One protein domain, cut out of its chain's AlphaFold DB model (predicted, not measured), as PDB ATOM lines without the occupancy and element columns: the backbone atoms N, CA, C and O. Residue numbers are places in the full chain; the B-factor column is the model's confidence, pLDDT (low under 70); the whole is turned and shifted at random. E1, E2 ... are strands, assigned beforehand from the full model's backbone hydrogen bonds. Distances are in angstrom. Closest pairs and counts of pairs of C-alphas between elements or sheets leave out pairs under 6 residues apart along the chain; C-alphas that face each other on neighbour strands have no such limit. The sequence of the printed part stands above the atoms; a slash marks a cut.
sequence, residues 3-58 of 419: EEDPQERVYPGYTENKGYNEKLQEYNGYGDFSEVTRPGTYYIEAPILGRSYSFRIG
ATOM      1  N   GLU A   3      31.659  -2.728   7.377       92.75
ATOM      2  CA  GLU A   3      30.872  -1.917   8.308       92.75
ATOM      3  C   GLU A   3      30.162  -0.792   7.541       92.75
ATOM      4  O   GLU A   3      30.625  -0.365   6.487       92.75
ATOM      5  N   GLU A   4      28.987  -0.371   8.001       91.31
ATOM      6  CA  GLU A   4      28.197   0.675   7.339       91.31
ATOM      7  C   GLU A   4      28.828   2.060   7.527       91.31
ATOM      8  O   GLU A   4      28.854   2.871   6.598       91.31
ATOM      9  N   ASP A   5      29.349   2.311   8.730       87.06
ATOM     10  CA  ASP A   5      30.009   3.551   9.120       87.06
ATOM     11  C   ASP A   5      31.106   3.270  10.174       87.06
ATOM     12  O   ASP A   5      30.773   2.922  11.312       87.06
ATOM     13  N   PRO A   6      32.403   3.393   9.826       84.38
ATOM     14  CA  PRO A   6      32.919   3.736   8.497       84.38
ATOM     15  C   PRO A   6      32.711   2.585   7.500       84.38
ATOM     16  O   PRO A   6      32.653   1.430   7.904       84.38
ATOM     17  N   GLN A   7      32.663   2.881   6.192       88.31
ATOM     18  CA  GLN A   7      32.597   1.885   5.099       88.31
ATOM     19  C   GLN A   7      33.902   1.079   4.955       88.31
ATOM     20  O   GLN A   7      34.566   1.081   3.915       88.31
ATOM     21  N   GLU A   8      34.321   0.431   6.037       91.00
ATOM     22  CA  GLU A   8      35.570  -0.297   6.163       91.00
ATOM     23  C   GLU A   8      35.323  -1.796   6.021       91.00
ATOM     24  O   GLU A   8      34.432  -2.386   6.634       91.00
ATOM     25  N   ARG A   9      36.153  -2.452   5.208       92.69
ATOM     26  CA  ARG A   9      36.099  -3.902   5.047       92.69
ATOM     27  C   ARG A   9      36.615  -4.592   6.310       92.69
ATOM     28  O   ARG A   9      37.820  -4.618   6.544       92.69
ATOM     29  N   VAL A  10      35.712  -5.254   7.027       93.81
ATOM     30  CA  VAL A  10      36.019  -5.980   8.270       93.81
ATOM     31  C   VAL A  10      36.287  -7.471   8.064       93.81
ATOM     32  O   VAL A  10      37.000  -8.074   8.858       93.81
ATOM     33  N   TYR A  11      35.760  -8.070   6.989       92.88
ATOM     34  CA  TYR A  11      35.942  -9.499   6.716       92.88
ATOM     35  C   TYR A  11      36.072  -9.791   5.215       92.88
ATOM     36  O   TYR A  11      35.111  -9.572   4.457       92.88
ATOM     37  N   PRO A  12      37.243 -10.266   4.751       91.25
ATOM     38  CA  PRO A  12      37.387 -10.875   3.437       91.25
ATOM     39  C   PRO A  12      36.952 -12.347   3.500       91.25
ATOM     40  O   PRO A  12      37.474 -13.112   4.301       91.25
ATOM     41  N   GLY A  13      36.027 -12.753   2.631       86.44
ATOM     42  CA  GLY A  13      35.540 -14.131   2.561       86.44
ATOM     43  C   GLY A  13      35.344 -14.587   1.120       86.44
ATOM     44  O   GLY A  13      35.255 -13.766   0.205       86.44
ATOM     45  N   TYR A  14      35.275 -15.901   0.931       85.44
ATOM     46  CA  TYR A  14      34.948 -16.533  -0.346       85.44
ATOM     47  C   TYR A  14      33.613 -17.253  -0.216       85.44
ATOM     48  O   TYR A  14      33.304 -17.799   0.843       85.44
ATOM     49  N   THR A  15      32.829 -17.264  -1.289       85.50
ATOM     50  CA  THR A  15      31.616 -18.072  -1.329       85.50
ATOM     51  C   THR A  15      31.958 -19.526  -1.636       85.50
ATOM     52  O   THR A  15      32.782 -19.826  -2.503       85.50
ATOM     53  N   GLU A  16      31.308 -20.450  -0.939       84.94
ATOM     54  CA  GLU A  16      31.286 -21.857  -1.303       84.94
ATOM     55  C   GLU A  16      30.280 -22.048  -2.444       84.94
ATOM     56  O   GLU A  16      29.086 -21.791  -2.276       84.94
ATOM     57  N   ASN A  17      30.754 -22.485  -3.612       80.19
ATOM     58  CA  ASN A  17      29.901 -22.755  -4.767       80.19
ATOM     59  C   ASN A  17      29.158 -24.087  -4.577       80.19
ATOM     60  O   ASN A  17      29.793 -25.123  -4.378       80.19
ATOM     61  N   LYS A  18      27.826 -24.068  -4.671       80.12
ATOM     62  CA  LYS A  18      26.974 -25.265  -4.578       80.12
ATOM     63  C   LYS A  18      26.526 -25.803  -5.935       80.12
ATOM     64  O   LYS A  18      25.848 -26.823  -5.992       80.12
ATOM     65  N   GLY A  19      26.956 -25.168  -7.020       76.69
ATOM     66  CA  GLY A  19      26.615 -25.544  -8.382       76.69
ATOM     67  C   GLY A  19      25.251 -25.018  -8.818       76.69
ATOM     68  O   GLY A  19      24.678 -24.113  -8.209       76.69
ATOM     69  N   TYR A  20      24.769 -25.575  -9.925       78.38
ATOM     70  CA  TYR A  20      23.467 -25.245 -10.486       78.38
ATOM     71  C   TYR A  20      22.357 -25.934  -9.689       78.38
ATOM     72  O   TYR A  20      22.383 -27.152  -9.499       78.38
ATOM     73  N   ASN A  21      21.383 -25.160  -9.227       74.81
ATOM     74  CA  ASN A  21      20.169 -25.667  -8.622       74.81
ATOM     75  C   ASN A  21      19.114 -25.888  -9.714       74.81
ATOM     76  O   ASN A  21      18.532 -24.938 -10.224       74.81
ATOM     77  N   GLU A  22      18.829 -27.151 -10.033       75.31
ATOM     78  CA  GLU A  22      17.829 -27.523 -11.048       75.31
ATOM     79  C   GLU A  22      16.392 -27.110 -10.686       75.31
ATOM     80  O   GLU A  22      15.564 -26.934 -11.572       75.31
ATOM     81  N   LYS A  23      16.053 -26.943  -9.403       70.88
ATOM     82  CA  LYS A  23      14.697 -26.518  -9.011       70.88
ATOM     83  C   LYS A  23      14.490 -25.020  -9.233       70.88
ATOM     84  O   LYS A  23      13.454 -24.623  -9.747       70.88
ATOM     85  N   LEU A  24      15.486 -24.217  -8.866       71.31
ATOM     86  CA  LEU A  24      15.463 -22.755  -8.963       71.31
ATOM     87  C   LEU A  24      15.996 -22.243 -10.314       71.31
ATOM     88  O   LEU A  24      15.849 -21.070 -10.631       71.31
ATOM     89  N   GLN A  25      16.586 -23.129 -11.124       80.38
ATOM     90  CA  GLN A  25      17.205 -22.824 -12.419       80.38
ATOM     91  C   GLN A  25      18.288 -21.724 -12.333       80.38
ATOM     92  O   GLN A  25      18.414 -20.869 -13.211       80.38
ATOM     93  N   GLU A  26      19.103 -21.756 -11.274       81.06
ATOM     94  CA  GLU A  26      20.125 -20.740 -10.982       81.06
ATOM     95  C   GLU A  26      21.399 -21.341 -10.358       81.06
ATOM     96  O   GLU A  26      21.411 -22.487  -9.911       81.06
ATOM     97  N   TYR A  27      22.492 -20.571 -10.310       81.94
ATOM     98  CA  TYR A  27      23.722 -20.963  -9.612       81.94
ATOM     99  C   TYR A  27      23.758 -20.368  -8.211       81.94
ATOM    100  O   TYR A  27      23.717 -19.148  -8.066       81.94
ATOM    101  N   ASN A  28      23.946 -21.222  -7.206       80.94
ATOM    102  CA  ASN A  28      23.894 -20.815  -5.806       80.94
ATOM    103  C   ASN A  28      25.219 -21.035  -5.075       80.94
ATOM    104  O   ASN A  28      26.018 -21.917  -5.401       80.94
ATOM    105  N   GLY A  29      25.448 -20.223  -4.044       83.94
ATOM    106  CA  GLY A  29      26.591 -20.351  -3.153       83.94
ATOM    107  C   GLY A  29      26.361 -19.650  -1.821       83.94
ATOM    108  O   GLY A  29      25.451 -18.837  -1.691       83.94
ATOM    109  N   TYR A  30      27.199 -19.957  -0.833       85.62
ATOM    110  CA  TYR A  30      27.081 -19.392   0.514       85.62
ATOM    111  C   TYR A  30      28.365 -18.723   0.959       85.62
ATOM    112  O   TYR A  30      29.446 -19.255   0.732       85.62
ATOM    113  N   GLY A  31      28.238 -17.594   1.645       87.69
ATOM    114  CA  GLY A  31      29.306 -17.041   2.468       87.69
ATOM    115  C   GLY A  31      28.991 -17.286   3.937       87.69
ATOM    116  O   GLY A  31      27.875 -17.004   4.370       87.69
ATOM    117  N   ASP A  32      29.964 -17.795   4.687       88.75
ATOM    118  CA  ASP A  32      29.911 -17.838   6.145       88.75
ATOM    119  C   ASP A  32      30.772 -16.695   6.692       88.75
ATOM    120  O   ASP A  32      31.940 -16.554   6.329       88.75
ATOM    121  N   PHE A  33      30.164 -15.843   7.510       92.94
ATOM    122  CA  PHE A  33      30.817 -14.724   8.182       92.94
ATOM    123  C   PHE A  33      30.607 -14.793   9.700       92.94
ATOM    124  O   PHE A  33      30.727 -13.778  10.378       92.94
ATOM    125  N   SER A  34      30.336 -15.987  10.243       90.81
ATOM    126  CA  SER A  34      30.092 -16.219  11.678       90.81
ATOM    127  C   SER A  34      31.276 -15.822  12.572       90.81
ATOM    128  O   SER A  34      31.115 -15.645  13.776       90.81
ATOM    129  N   GLU A  35      32.475 -15.654  12.003       92.69
ATOM    130  CA  GLU A  35      33.644 -15.114  12.710       92.69
ATOM    131  C   GLU A  35      33.494 -13.618  13.058       92.69
ATOM    132  O   GLU A  35      34.162 -13.121  13.967       92.69
ATOM    133  N   VAL A  36      32.613 -12.887  12.362       93.38
ATOM    134  CA  VAL A  36      32.320 -11.477  12.641       93.38
ATOM    135  C   VAL A  36      31.277 -11.391  13.750       93.38
ATOM    136  O   VAL A  36      30.088 -11.567  13.520       93.38
ATOM    137  N   THR A  37      31.735 -11.093  14.962       92.94
ATOM    138  CA  THR A  37      30.889 -11.038  16.169       92.94
ATOM    139  C   THR A  37      30.795  -9.645  16.783       92.94
ATOM    140  O   THR A  37      30.020  -9.427  17.711       92.94
ATOM    141  N   ARG A  38      31.584  -8.682  16.284       93.56
ATOM    142  CA  ARG A  38      31.568  -7.308  16.795       93.56
ATOM    143  C   ARG A  38      30.192  -6.684  16.523       93.56
ATOM    144  O   ARG A  38      29.760  -6.710  15.373       93.56
ATOM    145  N   PRO A  39      29.524  -6.102  17.536       94.62
ATOM    146  CA  PRO A  39      28.277  -5.395  17.306       94.62
ATOM    147  C   PRO A  39      28.460  -4.210  16.355       94.62
ATOM    148  O   PRO A  39      29.436  -3.464  16.466       94.62
ATOM    149  N   GLY A  40      27.511  -4.025  15.444       93.94
ATOM    150  CA  GLY A  40      27.555  -2.981  14.428       93.94
ATOM    151  C   GLY A  40      26.526  -3.188  13.322       93.94
ATOM    152  O   GLY A  40      25.795  -4.181  13.298       93.94
ATOM    153  N   THR A  41      26.477  -2.236  12.398       96.06
ATOM    154  CA  THR A  41      25.702  -2.351  11.159       96.06
ATOM    155  C   THR A  41      26.662  -2.671  10.027       96.06
ATOM    156  O   THR A  41      27.696  -2.022   9.887       96.06
ATOM    157  N   TYR A  42      26.318  -3.667   9.222       96.12
ATOM    158  CA  TYR A  42      27.186  -4.232   8.203       96.12
ATOM    159  C   TYR A  42      26.439  -4.455   6.898       96.12
ATOM    160  O   TYR A  42      25.216  -4.536   6.869       96.12
ATOM    161  N   TYR A  43      27.195  -4.630   5.821       95.06
ATOM    162  CA  TYR A  43      26.684  -5.141   4.556       95.06
ATOM    163  C   TYR A  43      27.664  -6.139   3.929       95.06
ATOM    164  O   TYR A  43      28.874  -6.160   4.206       95.06
ATOM    165  N   ILE A  44      27.137  -6.987   3.051       93.31
ATOM    166  CA  ILE A  44      27.927  -7.876   2.202       93.31
ATOM    167  C   ILE A  44      28.064  -7.210   0.838       93.31
ATOM    168  O   ILE A  44      27.091  -6.751   0.253       93.31
ATOM    169  N   GLU A  45      29.287  -7.168   0.327       92.38
ATOM    170  CA  GLU A  45      29.580  -6.703  -1.022       92.38
ATOM    171  C   GLU A  45      30.364  -7.786  -1.749       92.38
ATOM    172  O   GLU A  45      31.369  -8.293  -1.239       92.38
ATOM    173  N   ALA A  46      29.884  -8.142  -2.936       88.44
ATOM    174  CA  ALA A  46      30.541  -9.063  -3.843       88.44
ATOM    175  C   ALA A  46      30.792  -8.343  -5.178       88.44
ATOM    176  O   ALA A  46      29.858  -7.753  -5.722       88.44
ATOM    177  N   PRO A  47      32.005  -8.421  -5.763       83.88
ATOM    178  CA  PRO A  47      32.380  -7.617  -6.934       83.88
ATOM    179  C   PRO A  47      31.437  -7.707  -8.143       83.88
ATOM    180  O   PRO A  47      31.387  -6.779  -8.942       83.88
ATOM    181  N   ILE A  48      30.725  -8.827  -8.300       83.12
ATOM    182  CA  ILE A  48      29.826  -9.085  -9.436       83.12
ATOM    183  C   ILE A  48      28.351  -8.900  -9.052       83.12
ATOM    184  O   ILE A  48      27.564  -8.451  -9.877       83.12
ATOM    185  N   LEU A  49      27.974  -9.240  -7.815       83.12
ATOM    186  CA  LEU A  49      26.575  -9.216  -7.362       83.12
ATOM    187  C   LEU A  49      26.176  -7.865  -6.751       83.12
ATOM    188  O   LEU A  49      24.993  -7.598  -6.568       83.12
ATOM    189  N   GLY A  50      27.152  -7.009  -6.450       89.19
ATOM    190  CA  GLY A  50      26.928  -5.730  -5.795       89.19
ATOM    191  C   GLY A  50      26.806  -5.874  -4.282       89.19
ATOM    192  O   GLY A  50      27.477  -6.702  -3.659       89.19
ATOM    193  N   ARG A  51      25.979  -5.012  -3.692       91.62
ATOM    194  CA  ARG A  51      25.863  -4.803  -2.248       91.62
ATOM    195  C   ARG A  51      24.505  -5.286  -1.734       91.62
ATOM    196  O   ARG A  51      23.481  -4.978  -2.335       91.62
ATOM    197  N   SER A  52      24.508  -6.015  -0.618       91.94
ATOM    198  CA  SER A  52      23.299  -6.401   0.114       91.94
ATOM    199  C   SER A  52      22.653  -5.198   0.807       91.94
ATOM    200  O   SER A  52      23.295  -4.165   1.007       91.94
ATOM    201  N   TYR A  53      21.420  -5.368   1.289       90.69
ATOM    202  CA  TYR A  53      20.902  -4.499   2.344       90.69
ATOM    203  C   TYR A  53      21.803  -4.550   3.582       90.69
ATOM    204  O   TYR A  53      22.513  -5.538   3.818       90.69
ATOM    205  N   SER A  54      21.776  -3.472   4.357       93.06
ATOM    206  CA  SER A  54      22.481  -3.405   5.629       93.06
ATOM    207  C   SER A  54      21.747  -4.229   6.687       93.06
ATOM    208  O   SER A  54      20.521  -4.219   6.749       93.06
ATOM    209  N   PHE A  55      22.497  -4.922   7.534       92.25
ATOM    210  CA  PHE A  55      21.982  -5.729   8.637       92.25
ATOM    211  C   PHE A  55      22.787  -5.467   9.905       92.25
ATOM    212  O   PHE A  55      23.912  -4.965   9.859       92.25
ATOM    213  N   ARG A  56      22.200  -5.788  11.057       92.00
ATOM    214  CA  ARG A  56      22.839  -5.595  12.359       92.00
ATOM    215  C   ARG A  56      23.421  -6.904  12.867       92.00
ATOM    216  O   ARG A  56      22.800  -7.952  12.737       92.00
ATOM    217  N   ILE A  57      24.588  -6.807  13.490       92.50
ATOM    218  CA  ILE A  57      25.106  -7.806  14.424       92.50
ATOM    219  C   ILE A  57      25.088  -7.149  15.795       92.50
ATOM    220  O   ILE A  57      25.478  -5.989  15.939       92.50
ATOM    221  N   GLY A  58      24.600  -7.855  16.800       89.62
ATOM    222  CA  GLY A  58      24.501  -7.330  18.150       89.62
ATOM    223  C   GLY A  58      23.644  -8.218  19.032       89.62
ATOM    224  O   GLY A  58      23.135  -9.248  18.595       89.62
TER     225      GLY A  58
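Overview. This is residues 3 to 58 of the 419 residues of the protein "Cellodextrinase" of Lachnospiraceae bacterium (UniProt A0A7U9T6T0). With little regular structure, this is a loose, elongated form: the hairpin E1 and E2 makes one end, the hairpin E3 and E4 lies towards the other, and unnamed stretches run between. The 56 printed residues hold no named helix and four strands, E1 to E4 along the chain, in two antiparallel two-stranded sheets; the class is all strand, with 18 residues in named elements. The radius of gyration of the C-alphas is 13.2 A and the spans are 39 by 20 by 17 A.

Arrangement. E1, residues 16 to 21, and E2, residues 26 to 30, are antiparallel at 156 degrees, with N 16 and O 30 2.8 A apart. E3, residues 40 to 43, and E4, residues 55 to 57, are antiparallel at 139 degrees, with N 42 and O 55 2.8 A apart. E2 and E3 are apart.

Along the chain. E1 measures 13.8 A from C-alpha 16 at (31.286, -21.857, -1.303), E2 13.5 A, E3 10.1 A and E4 6.9 A to C-alpha 57 at (25.106, -7.806, 14.424).

Size, cuts and confidence. The farthest C-alphas, of Pro 6 and Glu 22, are 39.8 A apart. The link E3 to E4 is long. The printed part has no cut, and no printed residue is under 70 in pLDDT.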